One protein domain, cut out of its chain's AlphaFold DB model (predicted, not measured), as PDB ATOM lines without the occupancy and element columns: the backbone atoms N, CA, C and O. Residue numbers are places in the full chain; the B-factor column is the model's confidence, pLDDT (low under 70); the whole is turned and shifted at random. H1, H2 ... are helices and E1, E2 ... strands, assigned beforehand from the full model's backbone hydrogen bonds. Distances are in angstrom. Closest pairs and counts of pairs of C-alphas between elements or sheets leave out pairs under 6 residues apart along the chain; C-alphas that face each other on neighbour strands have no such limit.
ATOM      1  N   ILE A  45      20.495   2.124  31.774       90.69
ATOM      2  CA  ILE A  45      21.768   2.104  32.486       90.69
ATOM      3  C   ILE A  45      22.842   2.697  31.568       90.69
ATOM      4  O   ILE A  45      23.007   2.273  30.419       90.69
ATOM      5  N   LYS A  46      23.577   3.693  32.070       90.56
ATOM      6  CA  LYS A  46      24.608   4.393  31.298       90.56
ATOM      7  C   LYS A  46      25.641   3.402  30.748       90.56
ATOM      8  O   LYS A  46      26.094   2.510  31.456       90.56
ATOM      9  N   GLY A  47      25.995   3.566  29.474       90.12
ATOM     10  CA  GLY A  47      26.962   2.706  28.787       90.12
ATOM     11  C   GLY A  47      26.416   1.368  28.288       90.12
ATOM     12  O   GLY A  47      27.184   0.619  27.705       90.12
ATOM     13  N   THR A  48      25.125   1.070  28.483       93.81
ATOM     14  CA  THR A  48      24.500  -0.158  27.945       93.81
ATOM     15  C   THR A  48      23.830   0.026  26.590       93.81
ATOM     16  O   THR A  48      23.357  -0.954  26.025       93.81
ATOM     17  N   LYS A  49      23.749   1.265  26.083       95.31
ATOM     18  CA  LYS A  49      23.173   1.523  24.765       95.31
ATOM     19  C   LYS A  49      24.132   1.018  23.689       95.31
ATOM     20  O   LYS A  49      25.280   1.454  23.656       95.31
ATOM     21  N   VAL A  50      23.626   0.152  22.824       95.62
ATOM     22  CA  VAL A  50      24.312  -0.402  21.657       95.62
ATOM     23  C   VAL A  50      23.484  -0.033  20.431       95.62
ATOM     24  O   VAL A  50      22.272  -0.264  20.423       95.62
ATOM     25  N   GLU A  51      24.112   0.583  19.431       96.56
ATOM     26  CA  GLU A  51      23.473   0.804  18.130       96.56
ATOM     27  C   GLU A  51      23.442  -0.522  17.356       96.56
ATOM     28  O   GLU A  51      24.334  -1.354  17.495       96.56
ATOM     29  N   ILE A  52      22.394  -0.737  16.573       96.50
ATOM     30  CA  ILE A  52      22.198  -1.929  15.749       96.50
ATOM     31  C   ILE A  52      22.271  -1.475  14.295       96.50
ATOM     32  O   ILE A  52      21.531  -0.571  13.901       96.50
ATOM     33  N   ASP A  53      23.147  -2.101  13.516       96.19
ATOM     34  CA  ASP A  53      23.264  -1.919  12.069       96.19
ATOM     35  C   ASP A  53      23.685  -3.256  11.445       96.19
ATOM     36  O   ASP A  53      24.853  -3.507  11.161       96.19
ATOM     37  N   GLU A  54      22.714  -4.161  11.332       95.94
ATOM     38  CA  GLU A  54      22.941  -5.557  10.975       95.94
ATOM     39  C   GLU A  54      22.445  -5.835   9.556       95.94
ATOM     40  O   GLU A  54      21.256  -5.680   9.258       95.94
ATOM     41  N   ILE A  55      23.358  -6.288   8.696       95.12
ATOM     42  CA  ILE A  55      23.076  -6.739   7.331       95.12
ATOM     43  C   ILE A  55      23.337  -8.243   7.256       95.12
ATOM     44  O   ILE A  55      24.436  -8.700   7.571       95.12
ATOM     45  N   PHE A  56      22.329  -9.024   6.867       93.06
ATOM     46  CA  PHE A  56      22.419 -10.484   6.861       93.06
ATOM     47  C   PHE A  56      21.434 -11.147   5.886       93.06
ATOM     48  O   PHE A  56      20.582 -10.513   5.260       93.06
ATOM     49  N   GLY A  57      21.536 -12.476   5.789       87.94
ATOM     50  CA  GLY A  57      20.704 -13.310   4.924       87.94
ATOM     51  C   GLY A  57      21.242 -13.450   3.496       87.94
ATOM     52  O   GLY A  57      22.324 -12.957   3.176       87.94
ATOM     53  N   PRO A  58      20.520 -14.174   2.623       85.38
ATOM     54  CA  PRO A  58      20.932 -14.362   1.237       85.38
ATOM     55  C   PRO A  58      21.024 -13.020   0.507       85.38
ATOM     56  O   PRO A  58      20.063 -12.255   0.517       85.38
ATOM     57  N   GLU A  59      22.166 -12.760  -0.136       88.00
ATOM     58  CA  GLU A  59      22.424 -11.524  -0.895       88.00
ATOM     59  C   GLU A  59      22.254 -10.233  -0.072       88.00
ATOM     60  O   GLU A  59      21.873  -9.206  -0.630       88.00
ATOM     61  N   ASP A  60      22.514 -10.276   1.241       88.38
ATOM     62  CA  ASP A  60      22.404  -9.107   2.128       88.38
ATOM     63  C   ASP A  60      20.998  -8.473   2.109       88.38
ATOM     64  O   ASP A  60      20.818  -7.266   2.287       88.38
ATOM     65  N   LYS A  61      19.974  -9.307   1.873       89.75
ATOM     66  CA  LYS A  61      18.573  -8.887   1.732       89.75
ATOM     67  C   LYS A  61      18.035  -8.182   2.981       89.75
ATOM     68  O   LYS A  61      17.179  -7.303   2.851       89.75
ATOM     69  N   TYR A  62      18.450  -8.599   4.177       91.94
ATOM     70  CA  TYR A  62      17.889  -8.096   5.428       91.94
ATOM     71  C   TYR A  62      18.806  -7.049   6.038       91.94
ATOM     72  O   TYR A  62      19.976  -7.318   6.288       91.94
ATOM     73  N   HIS A  63      18.240  -5.876   6.315       94.81
ATOM     74  CA  HIS A  63      18.927  -4.778   6.981       94.81
ATOM     75  C   HIS A  63      18.096  -4.299   8.166       94.81
ATOM     76  O   HIS A  63      16.969  -3.828   7.988       94.81
ATOM     77  N   ILE A  64      18.637  -4.455   9.372       94.81
ATOM     78  CA  ILE A  64      18.017  -4.009  10.619       94.81
ATOM     79  C   ILE A  64      18.866  -2.885  11.191       94.81
ATOM     80  O   ILE A  64      20.034  -3.081  11.507       94.81
ATOM     81  N   THR A  65      18.249  -1.720  11.370       96.44
ATOM     82  CA  THR A  65      18.880  -0.579  12.044       96.44
ATOM     83  C   THR A  65      18.151  -0.264  13.335       96.44
ATOM     84  O   THR A  65      16.958  -0.534  13.445       96.44
ATOM     85  N   GLY A  66      18.821   0.306  14.328       95.19
ATOM     86  CA  GLY A  66      18.161   0.651  15.581       95.19
ATOM     87  C   GLY A  66      19.110   0.748  16.754       95.19
ATOM     88  O   GLY A  66      20.283   1.061  16.595       95.19
ATOM     89  N   TRP A  67      18.596   0.471  17.944       95.75
ATOM     90  CA  TRP A  67      19.384   0.427  19.164       95.75
ATOM     91  C   TRP A  67      18.748  -0.485  20.210       95.75
ATOM     92  O   TRP A  67      17.541  -0.732  20.215       95.75
ATOM     93  N   MET A  68      19.568  -0.935  21.153       95.94
ATOM     94  CA  MET A  68      19.146  -1.660  22.346       95.94
ATOM     95  C   MET A  68      19.869  -1.142  23.586       95.94
ATOM     96  O   MET A  68      20.951  -0.572  23.487       95.94
ATOM     97  N   ALA A  69      19.271  -1.321  24.759       95.50
ATOM     98  CA  ALA A  69      19.878  -0.986  26.041       95.50
ATOM     99  C   ALA A  69      19.263  -1.801  27.189       95.50
ATOM    100  O   ALA A  69      18.241  -2.476  27.028       95.50
ATOM    101  N   LEU A  70      19.864  -1.705  28.377       92.75
ATOM    102  CA  LEU A  70      19.277  -2.232  29.608       92.75
ATOM    103  C   LEU A  70      18.567  -1.116  30.367       92.75
ATOM    104  O   LEU A  70      19.200  -0.161  30.812       92.75
ATOM    105  N   ASP A  71      17.263  -1.251  30.575       89.38
ATOM    106  CA  ASP A  71      16.486  -0.329  31.388       89.38
ATOM    107  C   ASP A  71      17.016  -0.278  32.834       89.38
ATOM    108  O   ASP A  71      17.390  -1.282  33.463       89.38
ATOM    109  N   SER A  72      17.029   0.936  33.376       85.31
ATOM    110  CA  SER A  72      17.314   1.223  34.781       85.31
ATOM    111  C   SER A  72      16.397   0.455  35.744       85.31
ATOM    112  O   SER A  72      16.806   0.116  36.861       85.31
ATOM    113  N   GLN A  73      15.182   0.107  35.316       79.31
ATOM    114  CA  GLN A  73      14.188  -0.623  36.100       79.31
ATOM    115  C   GLN A  73      13.931  -2.020  35.526       79.31
ATOM    116  O   GLN A  73      14.013  -2.251  34.326       79.31
ATOM    117  N   THR A  74      13.617  -2.981  36.401       73.81
ATOM    118  CA  THR A  74      13.101  -4.284  35.956       73.81
ATOM    119  C   THR A  74      11.622  -4.127  35.610       73.81
ATOM    120  O   THR A  74      10.845  -3.649  36.440       73.81
ATOM    121  N   HIS A  75      11.220  -4.588  34.427       65.56
ATOM    122  CA  HIS A  75       9.833  -4.510  33.969       65.56
ATOM    123  C   HIS A  75       9.017  -5.724  34.403       65.56
ATOM    124  O   HIS A  75       8.985  -6.757  33.738       65.56
ATOM    125  N   ASN A  76       8.263  -5.575  35.491       59.94
ATOM    126  CA  ASN A  76       7.325  -6.602  35.953       59.94
ATOM    127  C   ASN A  76       5.957  -6.550  35.241       59.94
ATOM    128  O   ASN A  76       5.064  -7.323  35.576       59.94
ATOM    129  N   ASN A  77       5.757  -5.650  34.279       58.66
ATOM    130  CA  ASN A  77       4.472  -5.359  33.626       58.66
ATOM    131  C   ASN A  77       4.439  -5.742  32.132       58.66
ATOM    132  O   ASN A  77       3.408  -5.568  31.494       58.66
ATOM    133  N   GLY A  78       5.533  -6.293  31.591       64.06
ATOM    134  CA  GLY A  78       5.623  -6.707  30.187       64.06
ATOM    135  C   GLY A  78       6.010  -5.596  29.203       64.06
ATOM    136  O   GLY A  78       6.152  -5.895  28.016       64.06
ATOM    137  N   PHE A  79       6.231  -4.361  29.672       76.38
ATOM    138  CA  PHE A  79       6.628  -3.205  28.853       76.38
ATOM    139  C   PHE A  79       8.142  -3.165  28.596       76.38
ATOM    140  O   PHE A  79       8.822  -2.186  28.882       76.38
ATOM    141  N   TYR A  80       8.670  -4.272  28.078       84.31
ATOM    142  CA  TYR A  80      10.070  -4.445  27.699       84.31
ATOM    143  C   TYR A  80      10.167  -5.267  26.414       84.31
ATOM    144  O   TYR A  80       9.228  -5.977  26.054       84.31
ATOM    145  N   GLY A  81      11.319  -5.212  25.759       88.56
ATOM    146  CA  GLY A  81      11.540  -5.765  24.430       88.56
ATOM    147  C   GLY A  81      11.684  -4.674  23.381       88.56
ATOM    148  O   GLY A  81      11.952  -3.515  23.708       88.56
ATOM    149  N   PHE A  82      11.532  -5.064  22.123       90.88
ATOM    150  CA  PHE A  82      11.780  -4.201  20.980       90.88
ATOM    151  C   PHE A  82      10.494  -3.578  20.455       90.88
ATOM    152  O   PHE A  82       9.511  -4.266  20.194       90.88
ATOM    153  N   ASN A  83      10.512  -2.267  20.256       88.38
ATOM    154  CA  ASN A  83       9.536  -1.620  19.397       88.38
ATOM    155  C   ASN A  83      10.023  -1.747  17.951       88.38
ATOM    156  O   ASN A  83      11.112  -1.278  17.617       88.38
ATOM    157  N   ILE A  84       9.226  -2.408  17.113       88.56
ATOM    158  CA  ILE A  84       9.556  -2.657  15.711       88.56
ATOM    159  C   ILE A  84       8.869  -1.604  14.862       88.56
ATOM    160  O   ILE A  84       7.643  -1.477  14.864       88.56
ATOM    161  N   TYR A  85       9.677  -0.868  14.119       86.75
ATOM    162  CA  TYR A  85       9.266   0.147  13.174       86.75
ATOM    163  C   TYR A  85       9.460  -0.354  11.745       86.75
ATOM    164  O   TYR A  85      10.297  -1.212  11.461       86.75
ATOM    165  N   ARG A  86       8.668   0.207  10.840       85.94
ATOM    166  CA  ARG A  86       8.847   0.089   9.399       85.94
ATOM    167  C   ARG A  86       8.596   1.449   8.781       85.94
ATOM    168  O   ARG A  86       7.526   2.020   8.975       85.94
ATOM    169  N   HIS A  87       9.562   1.960   8.032       85.50
ATOM    170  CA  HIS A  87       9.550   3.308   7.471       85.50
ATOM    171  C   HIS A  87       9.169   4.352   8.533       85.50
ATOM    172  O   HIS A  87       8.335   5.225   8.292       85.50
ATOM    173  N   ASN A  88       9.749   4.219   9.733       83.12
ATOM    174  CA  ASN A  88       9.482   5.061  10.906       83.12
ATOM    175  C   ASN A  88       8.049   5.003  11.467       83.12
ATOM    176  O   ASN A  88       7.693   5.799  12.338       83.12
ATOM    177  N   GLN A  89       7.231   4.051  11.020       80.31
ATOM    178  CA  GLN A  89       5.918   3.779  11.588       80.31
ATOM    179  C   GLN A  89       6.005   2.591  12.539       80.31
ATOM    180  O   GLN A  89       6.503   1.533  12.164       80.31
ATOM    181  N   LEU A  90       5.498   2.752  13.760       83.31
ATOM    182  CA  LEU A  90       5.443   1.660  14.724       83.31
ATOM    183  C   LEU A  90       4.525   0.543  14.228       83.31
ATOM    184  O   LEU A  90       3.373   0.793  13.859       83.31
ATOM    185  N   VAL A  91       5.033  -0.682  14.272       81.19
ATOM    186  CA  VAL A  91       4.337  -1.874  13.796       81.19
ATOM    187  C   VAL A  91       4.017  -2.828  14.940       81.19
ATOM    188  O   VAL A  91       2.861  -3.214  15.087       81.19
ATOM    189  N   GLU A  92       5.005  -3.142  15.777       83.12
ATOM    190  CA  GLU A  92       4.863  -4.050  16.922       83.12
ATOM    191  C   GLU A  92       5.494  -3.418  18.166       83.12
ATOM    192  O   GLU A  92       6.531  -2.755  18.074       83.12
ATOM    193  N   LYS A  93       4.862  -3.604  19.329       84.25
ATOM    194  CA  LYS A  93       5.343  -3.054  20.603       84.25
ATOM    195  C   LYS A  93       5.877  -4.157  21.487       84.25
ATOM    196  O   LYS A  93       5.206  -5.166  21.680       84.25
ATOM    197  N   TYR A  94       7.002  -3.886  22.144       83.88
ATOM    198  CA  TYR A  94       7.548  -4.772  23.168       83.88
ATOM    199  C   TYR A  94       7.734  -6.211  22.662       83.88
ATOM    200  O   TYR A  94       7.422  -7.160  23.389       83.88
ATOM    201  N   ASP A  95       8.212  -6.383  21.430       85.00
ATOM    202  CA  ASP A  95       8.519  -7.695  20.874       85.00
ATOM    203  C   ASP A  95       9.618  -8.371  21.704       85.00
ATOM    204  O   ASP A  95      10.639  -7.772  22.055       85.00
ATOM    205  N   LYS A  96       9.368  -9.627  22.065       86.12
ATOM    206  CA  LYS A  96      10.260 -10.457  22.888       86.12
ATOM    207  C   LYS A  96      10.616 -11.749  22.166       86.12
ATOM    208  O   LYS A  96      11.038 -12.703  22.798       86.12
ATOM    209  N   THR A  97      10.377 -11.846  20.863       83.56
ATOM    210  CA  THR A  97      10.534 -13.119  20.146       83.56
ATOM    211  C   THR A  97      12.003 -13.498  19.945       83.56
ATOM    212  O   THR A  97      12.316 -14.669  19.720       83.56
ATOM    213  N   TRP A  98      12.912 -12.528  20.074       87.62
ATOM    214  CA  TRP A  98      14.354 -12.707  19.888       87.62
ATOM    215  C   TRP A  98      15.115 -13.077  21.163       87.62
ATOM    216  O   TRP A  98      16.322 -13.276  21.116       87.62
ATOM    217  N   PHE A  99      14.447 -13.165  22.314       86.38
ATOM    218  CA  PHE A  99      15.086 -13.548  23.571       86.38
ATOM    219  C   PHE A  99      14.070 -14.134  24.553       86.38
ATOM    220  O   PHE A  99      12.871 -13.892  24.460       86.38
ATOM    221  N   ARG A 100      14.534 -14.898  25.546       76.38
ATOM    222  CA  ARG A 100      13.643 -15.484  26.556       76.38
ATOM    223  C   ARG A 100      13.026 -14.387  27.434       76.38
ATOM    224  O   ARG A 100      13.726 -13.678  28.158       76.38
ATOM    225  N   ALA A 101      11.703 -14.259  27.382       74.12
ATOM    226  CA  ALA A 101      10.942 -13.314  28.190       74.12
ATOM    227  C   ALA A 101      10.943 -13.733  29.672       74.12
ATOM    228  O   ALA A 101      10.465 -14.815  30.007       74.12
ATOM    229  N   HIS A 102      11.429 -12.872  30.573       66.88
ATOM    230  CA  HIS A 102      11.407 -13.136  32.011       66.88
ATOM    231  C   HIS A 102      11.098 -11.870  32.827       66.88
ATOM    232  O   HIS A 102      11.906 -10.952  32.955       66.88
ATOM    233  N   LEU A 103       9.918 -11.820  33.448       59.31
ATOM    234  CA  LEU A 103       9.397 -10.616  34.119       59.31
ATOM    235  C   LEU A 103      10.269 -10.073  35.259       59.31
ATOM    236  O   LEU A 103      10.142  -8.903  35.614       59.31
ATOM    237  N   MET A 104      11.103 -10.914  35.877       55.88
ATOM    238  CA  MET A 104      11.945 -10.498  37.005       55.88
ATOM    239  C   MET A 104      13.386 -10.171  36.604       55.88
ATOM    240  O   MET A 104      14.129  -9.642  37.429       55.88
ATOM    241  N   THR A 105      13.795 -10.454  35.361       61.53
ATOM    242  CA  THR A 105      15.182 -10.225  34.908       61.53
ATOM    243  C   THR A 105      15.300  -9.480  33.587       61.53
ATOM    244  O   THR A 105      16.374  -8.952  33.293       61.53
ATOM    245  N   SER A 106      14.228  -9.391  32.800       71.62
ATOM    246  CA  SER A 106      14.253  -8.723  31.508       71.62
ATOM    247  C   SER A 106      14.194  -7.208  31.682       71.62
ATOM    248  O   SER A 106      13.191  -6.625  32.099       71.62
ATOM    249  N   ARG A 107      15.322  -6.580  31.359       88.19
ATOM    250  CA  ARG A 107      15.522  -5.128  31.285       88.19
ATOM    251  C   ARG A 107      15.754  -4.666  29.852       88.19
ATOM    252  O   ARG A 107      15.934  -3.480  29.621       88.19
ATOM    253  N   ILE A 108      15.795  -5.602  28.912       91.88
ATOM    254  CA  ILE A 108      16.120  -5.335  27.516       91.88
ATOM    255  C   ILE A 108      15.017  -4.462  26.928       91.88
ATOM    256  O   ILE A 108      13.844  -4.838  26.942       91.88
ATOM    257  N   ILE A 109      15.415  -3.303  26.430       92.62
ATOM    258  CA  ILE A 109      14.575  -2.374  25.684       92.62
ATOM    259  C   ILE A 109      15.309  -1.983  24.409       92.62
ATOM    260  O   ILE A 109      16.539  -1.925  24.395       92.62
ATOM    261  N   GLY A 110      14.569  -1.695  23.349       93.50
ATOM    262  CA  GLY A 110      15.171  -1.237  22.108       93.50
ATOM    263  C   GLY A 110      14.145  -0.789  21.087       93.50
ATOM    264  O   GLY A 110      12.946  -1.030  21.226       93.50
ATOM    265  N   GLU A 111      14.646  -0.146  20.047       93.69
ATOM    266  CA  GLU A 111      13.886   0.227  18.862       93.69
ATOM    267  C   GLU A 111      14.646  -0.289  17.655       93.69
ATOM    268  O   GLU A 111      15.860  -0.120  17.571       93.69
ATOM    269  N   VAL A 112      13.939  -0.905  16.719       94.06
ATOM    270  CA  VAL A 112      14.518  -1.408  15.473       94.06
ATOM    271  C   VAL A 112      13.635  -1.024  14.309       94.06
ATOM    272  O   VAL A 112      12.413  -1.043  14.422       94.06
ATOM    273  N   ASN A 113      14.249  -0.683  13.188       92.19
ATOM    274  CA  ASN A 113      13.582  -0.404  11.938       92.19
ATOM    275  C   ASN A 113      13.867  -1.534  10.945       92.19
ATOM    276  O   ASN A 113      15.021  -1.902  10.713       92.19
ATOM    277  N   MET A 114      12.797  -2.084  10.379       89.81
ATOM    278  CA  MET A 114      12.806  -3.239   9.487       89.81
ATOM    279  C   MET A 114      12.011  -2.920   8.216       89.81
ATOM    280  O   MET A 114      10.902  -3.410   7.987       89.81
ATOM    281  N   ASP A 115      12.588  -2.065   7.375       88.56
ATOM    282  CA  ASP A 115      11.934  -1.504   6.185       88.56
ATOM    283  C   ASP A 115      11.597  -2.547   5.105       88.56
ATOM    284  O   ASP A 115      10.721  -2.315   4.270       88.56
ATOM    285  N   PHE A 116      12.250  -3.710   5.150       86.06
ATOM    286  CA  PHE A 116      12.038  -4.825   4.225       86.06
ATOM    287  C   PHE A 116      10.792  -5.673   4.538       86.06
ATOM    288  O   PHE A 116      10.430  -6.526   3.729       86.06
ATOM    289  N   LEU A 117      10.131  -5.479   5.688       77.94
ATOM    290  CA  LEU A 117       8.929  -6.242   6.039       77.94
ATOM    291  C   LEU A 117       7.743  -5.866   5.139       77.94
ATOM    292  O   LEU A 117       7.421  -4.691   4.976       77.94
ATOM    293  N   ASP A 118       7.019  -6.853   4.611       70.69
ATOM    294  CA  ASP A 118       5.847  -6.613   3.761       70.69
ATOM    295  C   ASP A 118       4.616  -6.096   4.530       70.69
ATOM    296  O   ASP A 118       4.424  -6.328   5.720       70.69
ATOM    297  N   ALA A 119       3.714  -5.376   3.843       59.88
ATOM    298  CA  ALA A 119       2.540  -4.736   4.475       59.88
ATOM    299  C   ALA A 119       1.474  -5.724   4.979       59.88
ATOM    300  O   ALA A 119       0.580  -5.349   5.744       59.88
ATOM    301  N   THR A 120       1.549  -6.974   4.533       58.38
ATOM    302  CA  THR A 120       0.682  -8.079   4.953       58.38
ATOM    303  C   THR A 120       1.175  -8.769   6.218       58.38
ATOM    304  O   THR A 120       0.379  -9.447   6.860       58.38
ATOM    305  N   PHE A 121       2.436  -8.554   6.602       51.88
ATOM    306  CA  PHE A 121       3.137  -9.338   7.618       51.88
ATOM    307  C   PHE A 121       2.466  -9.307   9.009       51.88
ATOM    308  O   PHE A 121       2.451 -10.319   9.697       51.88
ATOM    309  N   TYR A 122       1.795  -8.208   9.380       53.81
ATOM    310  CA  TYR A 122       1.107  -8.080  10.679       53.81
ATOM    311  C   TYR A 122      -0.426  -8.008  10.597       53.81
ATOM    312  O   TYR A 122      -1.095  -7.789  11.606       53.81
ATOM    313  N   LYS A 123      -1.033  -8.179   9.411       48.41
ATOM    314  CA  LYS A 123      -2.502  -8.076   9.268       48.41
ATOM    315  C   LYS A 123      -3.262  -9.370   9.579       48.41
ATOM    316  O   LYS A 123      -4.492  -9.337   9.577       48.41
ATOM    317  N   GLN A 124      -2.576 -10.471   9.887       40.03
ATOM    318  CA  GLN A 124      -3.155 -11.697  10.446       40.03
ATOM    319  C   GLN A 124      -2.156 -12.347  11.412       40.03
ATOM    320  O   GLN A 124      -0.959 -12.349  11.149       40.03
ATOM    321  N   GLY A 125      -2.655 -12.838  12.551       37.75
ATOM    322  CA  GLY A 125      -1.838 -13.334  13.657       37.75
ATOM    323  C   GLY A 125      -0.794 -14.369  13.241       37.75
ATOM    324  O   GLY A 125      -1.086 -15.277  12.471       37.75
ATOM    325  N   ILE A 126       0.407 -14.220  13.808       39.97
ATOM    326  CA  ILE A 126       1.495 -15.207  13.818       39.97
ATOM    327  C   ILE A 126       1.830 -15.737  12.413       39.97
ATOM    328  O   ILE A 126       1.784 -16.939  12.157       39.97
ATOM    329  N   GLN A 127       2.185 -14.856  11.476       45.91
ATOM    330  CA  GLN A 127       2.832 -15.298  10.242       45.91
ATOM    331  C   GLN A 127       4.346 -15.372  10.435       45.91
ATOM    332  O   GLN A 127       5.066 -14.384  10.343       45.91
ATOM    333  N   GLN A 128       4.807 -16.598  10.684       54.78
ATOM    334  CA  GLN A 128       6.180 -17.068  10.514       54.78
ATOM    335  C   GLN A 128       6.575 -16.990   9.026       54.78
ATOM    336  O   GLN A 128       6.638 -18.009   8.342       54.78
ATOM    337  N   SER A 129       6.752 -15.787   8.470       67.38
ATOM    338  CA  SER A 129       7.346 -15.682   7.133       67.38
ATOM    339  C   SER A 129       8.784 -16.202   7.181       67.38
ATOM    340  O   SER A 129       9.445 -16.116   8.219       67.38
ATOM    341  N   GLU A 130       9.284 -16.728   6.063       75.06
ATOM    342  CA  GLU A 130      10.689 -17.143   5.963       75.06
ATOM    343  C   GLU A 130      11.627 -15.990   6.359       75.06
ATOM    344  O   GLU A 130      12.571 -16.195   7.119       75.06
ATOM    345  N   ASP A 131      11.292 -14.758   5.956       80.00
ATOM    346  CA  ASP A 131      12.025 -13.543   6.328       80.00
ATOM    347  C   ASP A 131      12.086 -13.345   7.852       80.00
ATOM    348  O   ASP A 131      13.145 -13.037   8.397       80.00
ATOM    349  N   TRP A 132      10.986 -13.590   8.572       81.19
ATOM    350  CA  TRP A 132      10.974 -13.503  10.034       81.19
ATOM    351  C   TRP A 132      11.797 -14.597  10.701       81.19
ATOM    352  O   TRP A 132      12.405 -14.352  11.738       81.19
ATOM    353  N   MET A 133      11.844 -15.798  10.124       81.88
ATOM    354  CA  MET A 133      12.682 -16.874  10.655       81.88
ATOM    355  C   MET A 133      14.167 -16.521  10.559       81.88
ATOM    356  O   MET A 133      14.894 -16.728  11.531       81.88
ATOM    357  N   PHE A 134      14.606 -15.938   9.436       86.50
ATOM    358  CA  PHE A 134      15.978 -15.438   9.293       86.50
ATOM    359  C   PHE A 134      16.281 -14.336  10.306       86.50
ATOM    360  O   PHE A 134      17.308 -14.397  10.981       86.50
ATOM    361  N   VAL A 135      15.369 -13.372  10.464       88.69
ATOM    362  CA  VAL A 135      15.508 -12.297  11.456       88.69
ATOM    363  C   VAL A 135      15.594 -12.854  12.867       88.69
ATOM    364  O   VAL A 135      16.512 -12.518  13.604       88.69
ATOM    365  N   ALA A 136      14.653 -13.710  13.258       87.56
ATOM    366  CA  ALA A 136      14.592 -14.239  14.610       87.56
ATOM    367  C   ALA A 136      15.831 -15.078  14.937       87.56
ATOM    368  O   ALA A 136      16.343 -14.976  16.047       87.56
ATOM    369  N   ALA A 137      16.332 -15.877  13.991       88.31
ATOM    370  CA  ALA A 137      17.563 -16.639  14.173       88.31
ATOM    371  C   ALA A 137      18.783 -15.719  14.341       88.31
ATOM    372  O   ALA A 137      19.536 -15.884  15.299       88.31
ATOM    373  N   HIS A 138      18.938 -14.724  13.460       94.00
ATOM    374  CA  HIS A 138      20.037 -13.757  13.527       94.00
ATOM    375  C   HIS A 138      20.005 -12.953  14.826       94.00
ATOM    376  O   HIS A 138      20.982 -12.917  15.567       94.00
ATOM    377  N   MET A 139      18.850 -12.371  15.157       93.88
ATOM    378  CA  MET A 139      18.692 -11.539  16.347       93.88
ATOM    379  C   MET A 139      18.842 -12.345  17.639       93.88
ATOM    380  O   MET A 139      19.411 -11.832  18.595       93.88
ATOM    381  N   LYS A 140      18.409 -13.612  17.693       93.06
ATOM    382  CA  LYS A 140      18.673 -14.474  18.860       93.06
ATOM    383  C   LYS A 140      20.168 -14.651  19.118       93.06
ATOM    384  O   LYS A 140      20.583 -14.624  20.274       93.06
ATOM    385  N   GLU A 141      20.961 -14.822  18.062       92.50
ATOM    386  CA  GLU A 141      22.416 -14.926  18.180       92.50
ATOM    387  C   GLU A 141      23.030 -13.581  18.573       92.50
ATOM    388  O   GLU A 141      23.743 -13.493  19.575       92.50
ATOM    389  N   TYR A 142      22.684 -12.523  17.837       95.44
ATOM    390  CA  TYR A 142      23.195 -11.174  18.055       95.44
ATOM    391  C   TYR A 142      22.915 -10.672  19.477       95.44
ATOM    392  O   TYR A 142      23.762 -10.030  20.089       95.44
ATOM    393  N   LEU A 143      21.756 -10.992  20.063       94.38
ATOM    394  CA  LEU A 143      21.348 -10.496  21.383       94.38
ATOM    395  C   LEU A 143      21.939 -11.269  22.577       94.38
ATOM    396  O   LEU A 143      21.661 -10.909  23.724       94.38
ATOM    397  N   LYS A 144      22.767 -12.303  22.371       92.44
ATOM    398  CA  LYS A 144      23.333 -13.102  23.480       92.44
ATOM    399  C   LYS A 144      24.078 -12.259  24.522       92.44
ATOM    400  O   LYS A 144      23.902 -12.485  25.727       92.44
ATOM    401  N   GLY A 145      24.858 -11.270  24.080       92.50
ATOM    402  CA  GLY A 145      25.597 -10.357  24.960       92.50
ATOM    403  C   GLY A 145      24.662  -9.560  25.873       92.50
ATOM    404  O   GLY A 145      24.772  -9.608  27.104       92.50
ATOM    405  N   ILE A 146      23.648  -8.901  25.297       93.62
ATOM    406  CA  ILE A 146      22.704  -8.094  26.085       93.62
ATOM    407  C   ILE A 146      21.800  -8.938  26.995       93.62
ATOM    408  O   ILE A 146      21.477  -8.511  28.107       93.62
ATOM    409  N   VAL A 147      21.442 -10.160  26.587       90.25
ATOM    410  CA  VAL A 147      20.687 -11.104  27.431       90.25
ATOM    411  C   VAL A 147      21.507 -11.502  28.654       90.25
ATOM    412  O   VAL A 147      21.015 -11.438  29.788       90.25
ATOM    413  N   THR A 148      22.783 -11.827  28.449       89.69
ATOM    414  CA  THR A 148      23.718 -12.161  29.527       89.69
ATOM    415  C   THR A 148      23.881 -10.989  30.491       89.69
ATOM    416  O   THR A 148      23.779 -11.160  31.713       89.69
ATOM    417  N   ALA A 149      24.046  -9.774  29.965       90.50
ATOM    418  CA  ALA A 149      24.137  -8.570  30.775       90.50
ATOM    419  C   ALA A 149      22.845  -8.315  31.576       90.50
ATOM    420  O   ALA A 149      22.915  -8.096  32.788       90.50
ATOM    421  N   SER A 150      21.663  -8.438  30.959       89.56
ATOM    422  CA  SER A 150      20.363  -8.276  31.634       89.56
ATOM    423  C   SER A 150      20.201  -9.239  32.814       89.56
ATOM    424  O   SER A 150      19.784  -8.833  33.907       89.56
ATOM    425  N   ASN A 151      20.573 -10.506  32.616       83.75
ATOM    426  CA  ASN A 151      20.534 -11.528  33.659       83.75
ATOM    427  C   ASN A 151      21.502 -11.203  34.801       83.75
ATOM    428  O   ASN A 151      21.127 -11.271  35.973       83.75
ATOM    429  N   ASN A 152      22.730 -10.789  34.482       85.62
ATOM    430  CA  ASN A 152      23.726 -10.438  35.490       85.62
ATOM    431  C   ASN A 152      23.349  -9.186  36.290       85.62
ATOM    432  O   ASN A 152      23.548  -9.177  37.505       85.62
ATOM    433  N   VAL A 153      22.761  -8.165  35.662       86.44
ATOM    434  CA  VAL A 153      22.266  -6.970  36.370       86.44
ATOM    435  C   VAL A 153      21.140  -7.332  37.339       86.44
ATOM    436  O   VAL A 153      21.077  -6.806  38.453       86.44
ATOM    437  N   SER A 154      20.258  -8.243  36.930       80.00
ATOM    438  CA  SER A 154      19.066  -8.610  37.697       80.00
ATOM    439  C   SER A 154      19.337  -9.593  38.842       80.00
ATOM    440  O   SER A 154      18.471  -9.787  39.698       80.00
ATOM    441  N   LYS A 155      20.545 -10.169  38.931       78.62
ATOM    442  CA  LYS A 155      20.983 -10.936  40.109       78.62
ATOM    443  C   LYS A 155      20.995 -10.041  41.358       78.62
ATOM    444  O   LYS A 155      21.410  -8.880  41.330       78.62
ATOM    445  N   LYS A 156      20.525 -10.591  42.485       67.25
ATOM    446  CA  LYS A 156      20.282  -9.856  43.739       67.25
ATOM    447  C   LYS A 156      21.507  -9.042  44.174       67.25
ATOM    448  O   LYS A 156      22.538  -9.599  44.527       67.25
ATOM    449  N   GLY A 157      21.344  -7.719  44.229       67.38
ATOM    450  CA  GLY A 157      22.355  -6.780  44.726       67.38
ATOM    451  C   GLY A 157      23.282  -6.194  43.658       67.38
ATOM    452  O   GLY A 157      23.892  -5.163  43.933       67.38
ATOM    453  N   ASN A 158      23.333  -6.762  42.447       77.38
ATOM    454  CA  ASN A 158      24.261  -6.320  41.400       77.38
ATOM    455  C   ASN A 158      23.936  -4.920  40.878       77.38
ATOM    456  O   ASN A 158      24.829  -4.084  40.790       77.38
ATOM    457  N   ILE A 159      22.653  -4.617  40.651       80.75
ATOM    458  CA  ILE A 159      22.202  -3.268  40.267       80.75
ATOM    459  C   ILE A 159      22.610  -2.176  41.277       80.75
ATOM    460  O   ILE A 159      22.764  -1.020  40.908       80.75
ATOM    461  N   ASN A 160      22.812  -2.536  42.549       79.62
ATOM    462  CA  ASN A 160      23.200  -1.604  43.613       79.62
ATOM    463  C   ASN A 160      24.708  -1.636  43.912       79.62
ATOM    464  O   ASN A 160      25.147  -1.021  44.886       79.62
ATOM    465  N   ASN A 161      25.494  -2.381  43.133       85.19
ATOM    466  CA  ASN A 161      26.932  -2.523  43.311       85.19
ATOM    467  C   ASN A 161      27.669  -1.904  42.108       85.19
ATOM    468  O   ASN A 161      27.832  -2.581  41.094       85.19
ATOM    469  N   PRO A 162      28.155  -0.653  42.228       86.69
ATOM    470  CA  PRO A 162      28.810   0.078  41.138       86.69
ATOM    471  C   PRO A 162      29.957  -0.683  40.468       86.69
ATOM    472  O   PRO A 162      30.078  -0.668  39.247       86.69
ATOM    473  N   SER A 163      30.764  -1.410  41.249       85.25
ATOM    474  CA  SER A 163      31.883  -2.195  40.718       85.25
ATOM    475  C   SER A 163      31.414  -3.376  39.864       85.25
ATOM    476  O   SER A 163      32.027  -3.676  38.845       85.25
ATOM    477  N   GLU A 164      30.341  -4.063  40.270       86.75
ATOM    478  CA  GLU A 164      29.777  -5.169  39.482       86.75
ATOM    479  C   GLU A 164      29.031  -4.642  38.261       86.75
ATOM    480  O   GLU A 164      29.189  -5.184  37.171       86.75
ATOM    481  N   LEU A 165      28.289  -3.541  38.408       88.25
ATOM    482  CA  LEU A 165      27.599  -2.917  37.287       88.25
ATOM    483  C   LEU A 165      28.595  -2.449  36.220       88.25
ATOM    484  O   LEU A 165      28.407  -2.763  35.050       88.25
ATOM    485  N   LYS A 166      29.710  -1.828  36.623       91.06
ATOM    486  CA  LYS A 166      30.808  -1.473  35.715       91.06
ATOM    487  C   LYS A 166      31.360  -2.688  34.965       91.06
ATOM    488  O   LYS A 166      31.549  -2.608  33.758       91.06
ATOM    489  N   LYS A 167      31.610  -3.813  35.648       90.12
ATOM    490  CA  LYS A 167      32.095  -5.043  34.991       90.12
ATOM    491  C   LYS A 167      31.104  -5.567  33.956       90.12
ATOM    492  O   LYS A 167      31.517  -5.923  32.856       90.12
ATOM    493  N   ILE A 168      29.816  -5.606  34.303       91.50
ATOM    494  CA  ILE A 168      28.757  -6.071  33.400       91.50
ATOM    495  C   ILE A 168      28.663  -5.154  32.177       91.50
ATOM    496  O   ILE A 168      28.609  -5.647  31.056       91.50
ATOM    497  N   VAL A 169      28.689  -3.834  32.385       92.44
ATOM    498  CA  VAL A 169      28.643  -2.844  31.301       92.44
ATOM    499  C   VAL A 169      29.880  -2.941  30.410       92.44
ATOM    500  O   VAL A 169      29.733  -2.915  29.197       92.44
ATOM    501  N   ASN A 170      31.079  -3.103  30.971       91.81
ATOM    502  CA  ASN A 170      32.295  -3.272  30.172       91.81
ATOM    503  C   ASN A 170      32.247  -4.547  29.330       91.81
ATOM    504  O   ASN A 170      32.498  -4.475  28.141       91.81
ATOM    505  N   THR A 171      31.837  -5.674  29.922       93.06
ATOM    506  CA  THR A 171      31.700  -6.942  29.182       93.06
ATOM    507  C   THR A 171      30.728  -6.781  28.013       93.06
ATOM    508  O   THR A 171      31.044  -7.152  26.894       93.06
ATOM    509  N   LEU A 172      29.576  -6.148  28.258       94.25
ATOM    510  CA  LEU A 172      28.594  -5.869  27.213       94.25
ATOM    511  C   LEU A 172      29.177  -4.995  26.095       94.25
ATOM    512  O   LEU A 172      28.922  -5.237  24.925       94.25
ATOM    513  N   ARG A 173      29.927  -3.951  26.446       92.62
ATOM    514  CA  ARG A 173      30.540  -3.057  25.459       92.62
ATOM    515  C   ARG A 173      31.611  -3.769  24.642       92.62
ATOM    516  O   ARG A 173      31.696  -3.506  23.452       92.62
ATOM    517  N   ASP A 174      32.374  -4.660  25.267       92.88
ATOM    518  CA  ASP A 174      33.370  -5.487  24.591       92.88
ATOM    519  C   ASP A 174      32.694  -6.462  23.606       92.88
ATOM    520  O   ASP A 174      33.162  -6.591  22.478       92.88
ATOM    521  N   ASP A 175      31.561  -7.072  23.984       93.12
ATOM    522  CA  ASP A 175      30.787  -7.992  23.125       93.12
ATOM    523  C   ASP A 175      30.270  -7.325  21.830       93.12
ATOM    524  O   ASP A 175      30.075  -8.010  20.828       93.12
ATOM    525  N   TYR A 176      30.042  -6.005  21.850       94.38
ATOM    526  CA  TYR A 176      29.497  -5.227  20.725       94.38
ATOM    527  C   TYR A 176      30.455  -4.147  20.198       94.38
ATOM    528  O   TYR A 176      30.018  -3.226  19.511       94.38
ATOM    529  N   GLU A 177      31.741  -4.218  20.553       91.44
ATOM    530  CA  GLU A 177      32.785  -3.284  20.097       91.44
ATOM    531  C   GLU A 177      32.432  -1.790  20.312       91.44
ATOM    532  O   GLU A 177      32.725  -0.920  19.491       91.44
ATOM    533  N   VAL A 178      31.787  -1.457  21.439       89.25
ATOM    534  CA  VAL A 178      31.320  -0.091  21.733       89.25
ATOM    535  C   VAL A 178      32.422   0.761  22.373       89.25
ATOM    536  O   VAL A 178      32.721   0.644  23.569       89.25
ATOM    537  N   ASP A 179      32.939   1.723  21.609       79.75
ATOM    538  CA  ASP A 179      34.012   2.640  22.014       79.75
ATOM    539  C   ASP A 179      33.671   3.567  23.196       79.75
ATOM    540  O   ASP A 179      32.594   4.174  23.282       79.75
ATOM    541  N   GLY A 180      34.631   3.724  24.116       74.00
ATOM    542  CA  GLY A 180      34.579   4.641  25.264       74.00
ATOM    543  C   GLY A 180      34.685   3.958  26.634       74.00
ATOM    544  O   GLY A 180      34.458   2.762  26.781       74.00
ATOM    545  N   GLU A 181      35.015   4.735  27.668       73.69
ATOM    546  CA  GLU A 181      35.136   4.231  29.041       73.69
ATOM    547  C   GLU A 181      33.918   4.614  29.893       73.69
ATOM    548  O   GLU A 181      33.383   5.718  29.781       73.69
ATOM    549  N   VAL A 182      33.507   3.706  30.783       81.62
ATOM    550  CA  VAL A 182      32.590   4.001  31.896       81.62
ATOM    551  C   VAL A 182      33.339   3.927  33.223       81.62
ATOM    552  O   VAL A 182      34.159   3.028  33.453       81.62
ATOM    553  N   SER A 183      33.076   4.877  34.119       78.88
ATOM    554  CA  SER A 183      33.676   4.902  35.457       78.88
ATOM    555  C   SER A 183      32.726   4.298  36.496       78.88
ATOM    556  O   SER A 183      31.554   4.061  36.228       78.88
ATOM    557  N   GLU A 184      33.218   3.993  37.702       76.00
ATOM    558  CA  GLU A 184      32.308   3.567  38.781       76.00
ATOM    559  C   GLU A 184      31.377   4.710  39.221       76.00
ATOM    560  O   GLU A 184      30.269   4.457  39.685       76.00
ATOM    561  N   GLU A 185      31.798   5.965  39.037       77.25
ATOM    562  CA  GLU A 185      31.028   7.156  39.423       77.25
ATOM    563  C   GLU A 185      29.755   7.301  38.582       77.25
ATOM    564  O   GLU A 185      28.754   7.830  39.069       77.25
TER     565      GLU A 185
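This is residues 45 to 185 of the 318 residues of the protein "Morc6_S5 domain-containing protein" of Blautia producta (UniProt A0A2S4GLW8). A twisted sheet of five strands forms a wall, and two helices, H1 and H2, follow each other over one of its faces on the side of E1 and E2, while the other face bears no named helix. The third helix, H3, folds back side by side with H2 as a helical hairpin and is not on the sheet. The printed part has 141 residues, with five named strands and then three named helices, in the order E1 E2 E3 E4 E5 H1 H2 H3. The sheet is mixed, in the order E1, E2, E5, E3, E4, and with the helices on one face it makes two layers; the class is mixed, helices and strands. The whole is compact, with a radius of gyration of the C-alphas of 15.7 A, and spans 47 by 32 by 23 A.

E1, residues 50 to 56, begins at C-alpha 50 at (24.312, -0.402, 21.657) and is 18.0 A long. E2, residues 62 to 70, is the longest strand at 24.9 A and bends by 52 degrees at residue 66. E3 holds residues 81 to 86, 16.4 A, and E4 residues 89 to 95, 15.0 A. E5, residues 108 to 113, is 16.5 A long and ends at C-alpha 113 at (13.582, -0.404, 11.938). H1 holds residues 130 to 142, 18.4 A, and H2 residues 144 to 154, 15.5 A. H3, residues 162 to 175, is 19.8 A long and ends at C-alpha 175 at (30.787, -7.992, 23.125).

E1, an edge strand, and E2 form an antiparallel hairpin, with N 52 and O 66 at 2.8 A and N 64 and O 54 at 2.9 A, within hydrogen-bond range. E2 and E5 are antiparallel at 154 degrees, with N 67 and O 111 at 2.8 A. E5 and E3 are parallel at 8 degrees, with N 83 and O 110 at 2.9 A. E3 and the other edge strand, E4, form an antiparallel hairpin, with N 84 and O 92 at 2.9 A. H1 is on the sheet at a height of 9.9 A, over E1 and E2, and runs slantwise to the strands, at 34 degrees to E2 on the local plane. Its closest C-alphas to E2 are those of Val 135 and Tyr 62, 7.7 A apart. H2 is on the same face, over E2, and runs along the strands at 16 degrees to E2 on the local plane. Its height over the sheet is 7.7 A, with only just enough of the sheet's C-alphas, 6, near it to fit that plane. The closest C-alphas of H2 and E2 are those of Ser 150 and Leu 70, 6.5 A apart. H1 and H2 meet only through their link. H2 and H3 touch, closest at the C-alphas of Gly 145 and Leu 172, 5.8 A apart, and run opposite ways at a shallow tilt of 8 degrees. H3 is apart from H1 and from E5. In H1, H2 and H3 every O i to N i+4 pair is within hydrogen-bond range.

The C-alphas farthest apart are those of Gln 124 and Glu 185, at 48.6 A. The printed part, residues 45 to 185, has no cut. The long links are E4 to E5, residues 96 to 107, and E5 to H1, residues 114 to 129; the C-alphas of the second lie 14 to 25 A from the mean of all C-alphas. The mean pLDDT of the printed part is 82.9, and 21 residues are under 70: 75 to 78, 102 to 105, 119 to 129 and 156 to 157.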